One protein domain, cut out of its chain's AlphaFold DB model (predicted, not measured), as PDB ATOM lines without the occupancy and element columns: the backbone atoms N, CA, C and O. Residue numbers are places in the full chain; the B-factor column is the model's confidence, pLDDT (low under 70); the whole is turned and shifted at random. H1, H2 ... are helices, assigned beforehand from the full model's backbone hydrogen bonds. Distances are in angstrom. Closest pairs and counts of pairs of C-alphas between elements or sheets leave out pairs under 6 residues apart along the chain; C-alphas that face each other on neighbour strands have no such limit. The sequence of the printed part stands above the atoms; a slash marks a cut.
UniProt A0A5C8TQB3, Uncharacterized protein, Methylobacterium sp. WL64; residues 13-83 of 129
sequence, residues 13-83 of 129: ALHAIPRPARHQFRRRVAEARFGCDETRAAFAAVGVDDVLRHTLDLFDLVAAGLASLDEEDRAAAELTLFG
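This is residues 13 to 83 of the 129 residues of an uncharacterized protein of Methylobacterium sp. WL64 (UniProt A0A5C8TQB3). Helices H2, H3 and H5 meet in a triangle, with H4 crossing H2 and folding back into H5, and the short H1 packed on H4. The 71 printed residues hold five named helices, H1 to H5, and no named strand: all helix, compact, radius of gyration of the C-alphas 10.8 A, spans 29 by 24 by 19 A.

H1, residues 13 to 16, begins at C-alpha (131.686, 145.408, 170.956). H2 is residues 19 to 33, 21.4 A; H3 37 to 45, 12.1 A; H4 55 to 66, 16.2 A; H5 71 to 82, 15.6 A, ending at (143.183, 145.023, 163.758).

H1 touches H4 at C-alphas 14 and 59, 6.4 A. H2 touches H5 about perpendicular, 82 degrees, closest C-alphas 21 and 82, 4.6 A. H3 and H5 touch at C-alphas 42 and 77, 6.4 A. H4 and H5, a hairpin, only just touch, with 3 pairs of C-alphas within 8 A, closest 66 and 74, 5.6 A. In H2 to H5 every O i to N i+4 pair is within hydrogen-bond range.

The printed part has no cut and no long link; no printed residue is under pLDDT 70.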
ATOM      1  N   ALA A  13     130.525 144.524 170.976       70.94
ATOM      2  CA  ALA A  13     131.686 145.408 170.956       70.94
ATOM      3  C   ALA A  13     132.523 145.232 169.675       70.94
ATOM      4  O   ALA A  13     132.940 146.222 169.074       70.94
ATOM      5  N   LEU A  14     132.631 144.004 169.144       76.56
ATOM      6  CA  LEU A  14     133.240 143.789 167.826       76.56
ATOM      7  C   LEU A  14     132.472 144.529 166.728       76.56
ATOM      8  O   LEU A  14     133.064 144.941 165.742       76.56
ATOM      9  N   HIS A  15     131.157 144.705 166.850       77.31
ATOM     10  CA  HIS A  15     130.366 145.436 165.863       77.31
ATOM     11  C   HIS A  15     130.473 146.959 165.999       77.31
ATOM     12  O   HIS A  15     130.150 147.641 165.027       77.31
ATOM     13  N   ALA A  16     130.966 147.472 167.128       72.69
ATOM     14  CA  ALA A  16     131.170 148.899 167.359       72.69
ATOM     15  C   ALA A  16     132.444 149.444 166.687       72.69
ATOM     16  O   ALA A  16     132.492 150.620 166.346       72.69
ATOM     17  N   ILE A  17     133.453 148.602 166.430       78.06
ATOM     18  CA  ILE A  17     134.698 149.057 165.786       78.06
ATOM     19  C   ILE A  17     134.546 149.207 164.254       78.06
ATOM     20  O   ILE A  17     133.680 148.559 163.638       78.06
ATOM     21  N   PRO A  18     135.420 149.998 163.594       79.81
ATOM     22  CA  PRO A  18     135.367 150.213 162.150       79.81
ATOM     23  C   PRO A  18     135.381 148.915 161.333       79.81
ATOM     24  O   PRO A  18     136.079 147.947 161.641       79.81
ATOM     25  N   ARG A  19     134.632 148.893 160.221       80.62
ATOM     26  CA  ARG A  19     134.523 147.708 159.348       80.62
ATOM     27  C   ARG A  19     135.880 147.144 158.883       80.62
ATOM     28  O   ARG A  19     135.983 145.915 158.900       80.62
ATOM     29  N   PRO A  20     136.886 147.960 158.502       82.81
ATOM     30  CA  PRO A  20     138.216 147.457 158.152       82.81
ATOM     31  C   PRO A  20     138.867 146.673 159.297       82.81
ATOM     32  O   PRO A  20     139.282 145.535 159.082       82.81
ATOM     33  N   ALA A  21     138.826 147.207 160.523       86.88
ATOM     34  CA  ALA A  21     139.348 146.540 161.714       86.88
ATOM     35  C   ALA A  21     138.643 145.210 162.005       86.88
ATOM     36  O   ALA A  21     139.295 144.205 162.275       86.88
ATOM     37  N   ARG A  22     137.310 145.151 161.864       89.06
ATOM     38  CA  ARG A  22     136.551 143.892 162.028       89.06
ATOM     39  C   ARG A  22     136.980 142.823 161.032       89.06
ATOM     40  O   ARG A  22     137.097 141.652 161.385       89.06
ATOM     41  N   HIS A  23     137.144 143.213 159.769       91.75
ATOM     42  CA  HIS A  23     137.554 142.290 158.715       91.75
ATOM     43  C   HIS A  23     138.972 141.777 158.966       91.75
ATOM     44  O   HIS A  23     139.214 140.574 158.881       91.75
ATOM     45  N   GLN A  24     139.880 142.681 159.329       94.44
ATOM     46  CA  GLN A  24     141.257 142.342 159.653       94.44
ATOM     47  C   GLN A  24     141.334 141.390 160.849       94.44
ATOM     48  O   GLN A  24     141.951 140.335 160.731       94.44
ATOM     49  N   PHE A  25     140.615 141.683 161.933       94.12
ATOM     50  CA  PHE A  25     140.547 140.811 163.105       94.12
ATOM     51  C   PHE A  25     140.062 139.403 162.747       94.12
ATOM     52  O   PHE A  25     140.691 138.409 163.099       94.12
ATOM     53  N   ARG A  26     138.978 139.291 161.965       94.56
ATOM     54  CA  ARG A  26     138.467 137.989 161.495       94.56
ATOM     55  C   ARG A  26     139.491 137.231 160.652       94.56
ATOM     56  O   ARG A  26     139.585 136.011 160.779       94.56
ATOM     57  N   ARG A  27     140.255 137.940 159.816       95.88
ATOM     58  CA  ARG A  27     141.339 137.349 159.023       95.88
ATOM     59  C   ARG A  27     142.459 136.827 159.924       95.88
ATOM     60  O   ARG A  27     142.845 135.674 159.768       95.88
ATOM     61  N   ARG A  28     142.897 137.613 160.913       95.44
ATOM     62  CA  ARG A  28     143.912 137.200 161.897       95.44
ATOM     63  C   ARG A  28     143.465 135.997 162.724       95.44
ATOM     64  O   ARG A  28     144.233 135.062 162.911       95.44
ATOM     65  N   VAL A  29     142.203 135.944 163.147       95.06
ATOM     66  CA  VAL A  29     141.651 134.752 163.817       95.06
ATOM     67  C   VAL A  29     141.761 133.512 162.921       95.06
ATOM     68  O   VAL A  29     142.167 132.450 163.391       95.06
ATOM     69  N   ALA A  30     141.430 133.625 161.631       94.94
ATOM     70  CA  ALA A  30     141.590 132.513 160.695       94.94
ATOM     71  C   ALA A  30     143.069 132.109 160.547       94.94
ATOM     72  O   ALA A  30     143.392 130.936 160.712       94.94
ATOM     73  N   GLU A  31     143.967 133.069 160.313       94.56
ATOM     74  CA  GLU A  31     145.415 132.842 160.192       94.56
ATOM     75  C   GLU A  31     145.995 132.143 161.435       94.56
ATOM     76  O   GLU A  31     146.711 131.149 161.306       94.56
ATOM     77  N   ALA A  32     145.631 132.583 162.645       93.25
ATOM     78  CA  ALA A  32     146.063 131.950 163.890       93.25
ATOM     79  C   ALA A  32     145.578 130.495 163.995       93.25
ATOM     80  O   ALA A  32     146.349 129.596 164.344       93.25
ATOM     81  N   ARG A  33     144.317 130.225 163.643       94.31
ATOM     82  CA  ARG A  33     143.763 128.860 163.649       94.31
ATOM     83  C   ARG A  33     144.459 127.950 162.640       94.31
ATOM     84  O   ARG A  33     144.735 126.802 162.970       94.31
ATOM     85  N   PHE A  34     144.814 128.478 161.468       93.06
ATOM     86  CA  PHE A  34     145.570 127.757 160.439       93.06
ATOM     87  C   PHE A  34     147.085 127.690 160.695       93.06
ATOM     88  O   PHE A  34     147.809 127.147 159.865       93.06
ATOM     89  N   GLY A  35     147.566 128.169 161.847       88.31
ATOM     90  CA  GLY A  35     148.949 127.955 162.284       88.31
ATOM     91  C   GLY A  35     149.936 129.046 161.875       88.31
ATOM     92  O   GLY A  35     151.128 128.779 161.822       88.31
ATOM     93  N   CYS A  36     149.482 130.268 161.585       92.69
ATOM     94  CA  CYS A  36     150.397 131.396 161.411       92.69
ATOM     95  C   CYS A  36     151.019 131.796 162.761       92.69
ATOM     96  O   CYS A  36     150.334 132.377 163.608       92.69
ATOM     97  N   ASP A  37     152.309 131.504 162.943       90.56
ATOM     98  CA  ASP A  37     153.038 131.728 164.200       90.56
ATOM     99  C   ASP A  37     153.074 133.199 164.619       90.56
ATOM    100  O   ASP A  37     152.822 133.514 165.778       90.56
ATOM    101  N   GLU A  38     153.295 134.113 163.671       88.94
ATOM    102  CA  GLU A  38     153.292 135.559 163.928       88.94
ATOM    103  C   GLU A  38     151.941 136.021 164.489       88.94
ATOM    104  O   GLU A  38     151.866 136.771 165.462       88.94
ATOM    105  N   THR A  39     150.845 135.508 163.925       90.81
ATOM    106  CA  THR A  39     149.507 135.884 164.384       90.81
ATOM    107  C   THR A  39     149.190 135.259 165.741       90.81
ATOM    108  O   THR A  39     148.580 135.912 166.584       90.81
ATOM    109  N   ARG A  40     149.632 134.021 165.996       92.19
ATOM    110  CA  ARG A  40     149.504 133.384 167.319       92.19
ATOM    111  C   ARG A  40     150.283 134.140 168.390       92.19
ATOM    112  O   ARG A  40     149.742 134.351 169.471       92.19
ATOM    113  N   ALA A  41     151.496 134.592 168.080       91.56
ATOM    114  CA  ALA A  41     152.294 135.411 168.984       91.56
ATOM    115  C   ALA A  41     151.580 136.727 169.333       91.56
ATOM    116  O   ALA A  41     151.569 137.122 170.494       91.56
ATOM    117  N   ALA A  42     150.907 137.359 168.367       90.56
ATOM    118  CA  ALA A  42     150.127 138.572 168.614       90.56
ATOM    119  C   ALA A  42     148.923 138.343 169.548       90.56
ATOM    120  O   ALA A  42     148.637 139.187 170.391       90.56
ATOM    121  N   PHE A  43     148.227 137.205 169.432       94.12
ATOM    122  CA  PHE A  43     147.169 136.836 170.383       94.12
ATOM    123  C   PHE A  43     147.736 136.521 171.777       94.12
ATOM    124  O   PHE A  43     147.185 136.980 172.777       94.12
ATOM    125  N   ALA A  44     148.865 135.817 171.857       93.62
ATOM    126  CA  ALA A  44     149.530 135.525 173.126       93.62
ATOM    127  C   ALA A  44     150.029 136.799 173.834       93.62
ATOM    128  O   ALA A  44     149.912 136.907 175.052       93.62
ATOM    129  N   ALA A  45     150.506 137.800 173.083       91.06
ATOM    130  CA  ALA A  45     150.944 139.090 173.625       91.06
ATOM    131  C   ALA A  45     149.824 139.850 174.361       91.06
ATOM    132  O   ALA A  45     150.094 140.590 175.301       91.06
ATOM    133  N   VAL A  46     148.561 139.624 173.981       90.56
ATOM    134  CA  VAL A  46     147.377 140.165 174.672       90.56
ATOM    135  C   VAL A  46     146.733 139.149 175.629       90.56
ATOM    136  O   VAL A  46     145.583 139.313 176.027       90.56
ATOM    137  N   GLY A  47     147.447 138.080 175.999       90.88
ATOM    138  CA  GLY A  47     146.990 137.073 176.964       90.88
ATOM    139  C   GLY A  47     145.941 136.092 176.431       90.88
ATOM    140  O   GLY A  47     145.162 135.540 177.210       90.88
ATOM    141  N   VAL A  48     145.878 135.884 175.111       92.38
ATOM    142  CA  VAL A  48     144.936 134.961 174.462       92.38
ATOM    143  C   VAL A  48     145.684 133.778 173.849       92.38
ATOM    144  O   VAL A  48     146.119 133.822 172.703       92.38
ATOM    145  N   ASP A  49     145.775 132.682 174.600       89.56
ATOM    146  CA  ASP A  49     146.468 131.464 174.145       89.56
ATOM    147  C   ASP A  49     145.559 130.516 173.340       89.56
ATOM    148  O   ASP A  49     146.005 129.775 172.461       89.56
ATOM    149  N   ASP A  50     144.255 130.538 173.625       90.31
ATOM    150  CA  ASP A  50     143.262 129.648 173.020       90.31
ATOM    151  C   ASP A  50     142.484 130.344 171.894       90.31
ATOM    152  O   ASP A  50     141.385 130.871 172.085       90.31
ATOM    153  N   VAL A  51     143.052 130.307 170.686       90.00
ATOM    154  CA  VAL A  51     142.471 130.900 169.464       90.00
ATOM    155  C   VAL A  51     141.343 130.067 168.829       90.00
ATOM    156  O   VAL A  51     140.786 130.445 167.790       90.00
ATOM    157  N   LEU A  52     140.981 128.922 169.422       92.38
ATOM    158  CA  LEU A  52     139.915 128.048 168.912       92.38
ATOM    159  C   LEU A  52     138.515 128.480 169.369       92.38
ATOM    160  O   LEU A  52     137.518 128.003 168.824       92.38
ATOM    161  N   ARG A  53     138.426 129.420 170.313       88.94
ATOM    162  CA  ARG A  53     137.160 129.981 170.806       88.94
ATOM    163  C   ARG A  53     136.372 130.701 169.724       88.94
ATOM    164  O   ARG A  53     136.916 131.091 168.690       88.94
ATOM    165  N   HIS A  54     135.080 130.917 169.971       89.19
ATOM    166  CA  HIS A  54     134.236 131.690 169.069       89.19
ATOM    167  C   HIS A  54     134.789 133.114 168.884       89.19
ATOM    168  O   HIS A  54     135.338 133.714 169.802       89.19
ATOM    169  N   THR A  55     134.654 133.673 167.678       89.06
ATOM    170  CA  THR A  55     135.316 134.937 167.306       89.06
ATOM    171  C   THR A  55     134.888 136.126 168.168       89.06
ATOM    172  O   THR A  55     135.690 137.027 168.392       89.06
ATOM    173  N   LEU A  56     133.641 136.142 168.647       85.75
ATOM    174  CA  LEU A  56     133.169 137.196 169.551       85.75
ATOM    175  C   LEU A  56     133.819 137.079 170.935       85.75
ATOM    176  O   LEU A  56     134.311 138.076 171.447       85.75
ATOM    177  N   ASP A  57     133.936 135.863 171.474       86.88
ATOM    178  CA  ASP A  57     134.610 135.630 172.756       86.88
ATOM    179  C   ASP A  57     136.098 135.985 172.671       86.88
ATOM    180  O   ASP A  57     136.660 136.554 173.602       86.88
ATOM    181  N   LEU A  58     136.740 135.678 171.536       90.19
ATOM    182  CA  LEU A  58     138.118 136.092 171.274       90.19
ATOM    183  C   LEU A  58     138.256 137.607 171.264       90.19
ATOM    184  O   LEU A  58     139.222 138.121 171.814       90.19
ATOM    185  N   PHE A  59     137.310 138.322 170.652       89.69
ATOM    186  CA  PHE A  59     137.344 139.778 170.654       89.69
ATOM    187  C   PHE A  59     137.260 140.333 172.077       89.69
ATOM    188  O   PHE A  59     138.063 141.190 172.430       89.69
ATOM    189  N   ASP A  60     136.349 139.818 172.902       84.94
ATOM    190  CA  ASP A  60     136.189 140.288 174.280       84.94
ATOM    191  C   ASP A  60     137.443 140.004 175.130       84.94
ATOM    192  O   ASP A  60     137.855 140.841 175.931       84.94
ATOM    193  N   LEU A  61     138.097 138.853 174.923       89.06
ATOM    194  CA  LEU A  61     139.366 138.526 175.584       89.06
ATOM    195  C   LEU A  61     140.510 139.432 175.121       89.06
ATOM    196  O   LEU A  61     141.253 139.943 175.954       89.06
ATOM    197  N   VAL A  62     140.627 139.672 173.812       90.31
ATOM    198  CA  VAL A  62     141.625 140.596 173.255       90.31
ATOM    199  C   VAL A  62     141.399 142.008 173.782       90.31
ATOM    200  O   VAL A  62     142.352 142.656 174.190       90.31
ATOM    201  N   ALA A  63     140.154 142.483 173.830       86.56
ATOM    202  CA  ALA A  63     139.831 143.803 174.363       86.56
ATOM    203  C   ALA A  63     140.230 143.936 175.844       86.56
ATOM    204  O   ALA A  63     140.797 144.955 176.236       86.56
ATOM    205  N   ALA A  64     139.992 142.898 176.654       84.81
ATOM    206  CA  ALA A  64     140.431 142.865 178.049       84.81
ATOM    207  C   ALA A  64     141.966 142.838 178.185       84.81
ATOM    208  O   ALA A  64     142.522 143.535 179.035       84.81
ATOM    209  N   GLY A  65     142.648 142.075 177.326       85.44
ATOM    210  CA  GLY A  65     144.107 142.026 177.258       85.44
ATOM    211  C   GLY A  65     144.720 143.377 176.901       85.44
ATOM    212  O   GLY A  65     145.561 143.885 177.636       85.44
ATOM    213  N   LEU A  66     144.224 144.012 175.835       86.19
ATOM    214  CA  LEU A  66     144.652 145.345 175.395       86.19
ATOM    215  C   LEU A  66     144.485 146.408 176.488       86.19
ATOM    216  O   LEU A  66     145.322 147.295 176.603       86.19
ATOM    217  N   ALA A  67     143.430 146.326 177.303       83.69
ATOM    218  CA  ALA A  67     143.200 147.268 178.400       83.69
ATOM    219  C   ALA A  67     144.236 147.163 179.537       83.69
ATOM    220  O   ALA A  67     144.314 148.072 180.363       83.69
ATOM    221  N   SER A  68     145.000 146.069 179.590       83.06
ATOM    222  CA  SER A  68     146.019 145.810 180.615       83.06
ATOM    223  C   SER A  68     147.447 146.102 180.141       83.06
ATOM    224  O   SER A  68     148.368 146.054 180.954       83.06
ATOM    225  N   LEU A  69     147.634 146.372 178.845       82.50
ATOM    226  CA  LEU A  69     148.924 146.727 178.259       82.50
ATOM    227  C   LEU A  69     149.223 148.217 178.446       82.50
ATOM    228  O   LEU A  69     148.312 149.038 178.588       82.50
ATOM    229  N   ASP A  70     150.509 148.563 178.414       87.31
ATOM    230  CA  ASP A  70     150.914 149.956 178.263       87.31
ATOM    231  C   ASP A  70     150.580 150.490 176.857       87.31
ATOM    232  O   ASP A  70     150.134 149.758 175.973       87.31
ATOM    233  N   GLU A  71     150.723 151.801 176.662       80.62
ATOM    234  CA  GLU A  71     150.289 152.470 175.432       80.62
ATOM    235  C   GLU A  71     151.055 151.992 174.184       80.62
ATOM    236  O   GLU A  71     150.452 151.864 173.116       80.62
ATOM    237  N   GLU A  72     152.349 151.695 174.315       85.19
ATOM    238  CA  GLU A  72     153.205 151.284 173.198       85.19
ATOM    239  C   GLU A  72     152.889 149.847 172.766       85.19
ATOM    240  O   GLU A  72     152.585 149.602 171.591       85.19
ATOM    241  N   ASP A  73     152.854 148.916 173.722       86.69
ATOM    242  CA  ASP A  73     152.534 147.510 173.472       86.69
ATOM    243  C   ASP A  73     151.104 147.355 172.956       86.69
ATOM    244  O   ASP A  73     150.823 146.578 172.034       86.69
ATOM    245  N   ARG A  74     150.182 148.151 173.503       86.19
ATOM    246  CA  ARG A  74     148.803 148.193 173.032       86.19
ATOM    247  C   ARG A  74     148.716 148.671 171.589       86.19
ATOM    248  O   ARG A  74     148.025 148.036 170.794       86.19
ATOM    249  N   ALA A  75     149.398 149.759 171.232       85.25
ATOM    250  CA  ALA A  75     149.384 150.272 169.866       85.25
ATOM    251  C   ALA A  75     149.945 149.240 168.872       85.25
ATOM    252  O   ALA A  75     149.363 149.031 167.802       85.25
ATOM    253  N   ALA A  76     151.024 148.541 169.238       88.69
ATOM    254  CA  ALA A  76     151.611 147.474 168.427       88.69
ATOM    255  C   ALA A  76     150.658 146.274 168.251       88.69
ATOM    256  O   ALA A  76     150.486 145.757 167.135       88.69
ATOM    257  N   ALA A  77     149.987 145.856 169.328       90.31
ATOM    258  CA  ALA A  77     148.997 144.785 169.298       90.31
ATOM    259  C   ALA A  77     147.761 145.168 168.463       90.31
ATOM    260  O   ALA A  77     147.290 144.367 167.650       90.31
ATOM    261  N   GLU A  78     147.269 146.404 168.595       90.62
ATOM    262  CA  GLU A  78     146.152 146.921 167.803       90.62
ATOM    263  C   GLU A  78     146.489 146.938 166.303       90.62
ATOM    264  O   GLU A  78     145.716 146.432 165.482       90.62
ATOM    265  N   LEU A  79     147.683 147.412 165.934       90.50
ATOM    266  CA  LEU A  79     148.147 147.380 164.546       90.50
ATOM    267  C   LEU A  79     148.212 145.951 163.994       90.50
ATOM    268  O   LEU A  79     147.773 145.694 162.872       90.50
ATOM    269  N   THR A  80     148.719 145.005 164.778       92.44
ATOM    270  CA  THR A  80     148.903 143.622 164.321       92.44
ATOM    271  C   THR A  80     147.571 142.887 164.154       92.44
ATOM    272  O   THR A  80     147.327 142.244 163.118       92.44
ATOM    273  N   LEU A  81     146.692 143.001 165.154       92.56
ATOM    274  CA  LEU A  81     145.430 142.263 165.236       92.56
ATOM    275  C   LEU A  81     144.301 142.922 164.434       92.56
ATOM    276  O   LEU A  81     143.485 142.222 163.832       92.56
ATOM    277  N   PHE A  82     144.268 144.254 164.376       91.31
ATOM    278  CA  PHE A  82     143.183 145.023 163.758       91.31
ATOM    279  C   PHE A  82     143.622 145.820 162.527       91.31
ATOM    280  O   PHE A  82     142.767 146.311 161.792       91.31
ATOM    281  N   GLY A  83     144.925 145.907 162.240       89.94
ATOM    282  CA  GLY A  83     145.458 146.636 161.080       89.94
ATOM    283  C   GLY A  83     145.439 148.154 161.243       89.94
ATOM    284  O   GLY A  83     145.813 148.870 160.318       89.94
TER     285      GLY A  83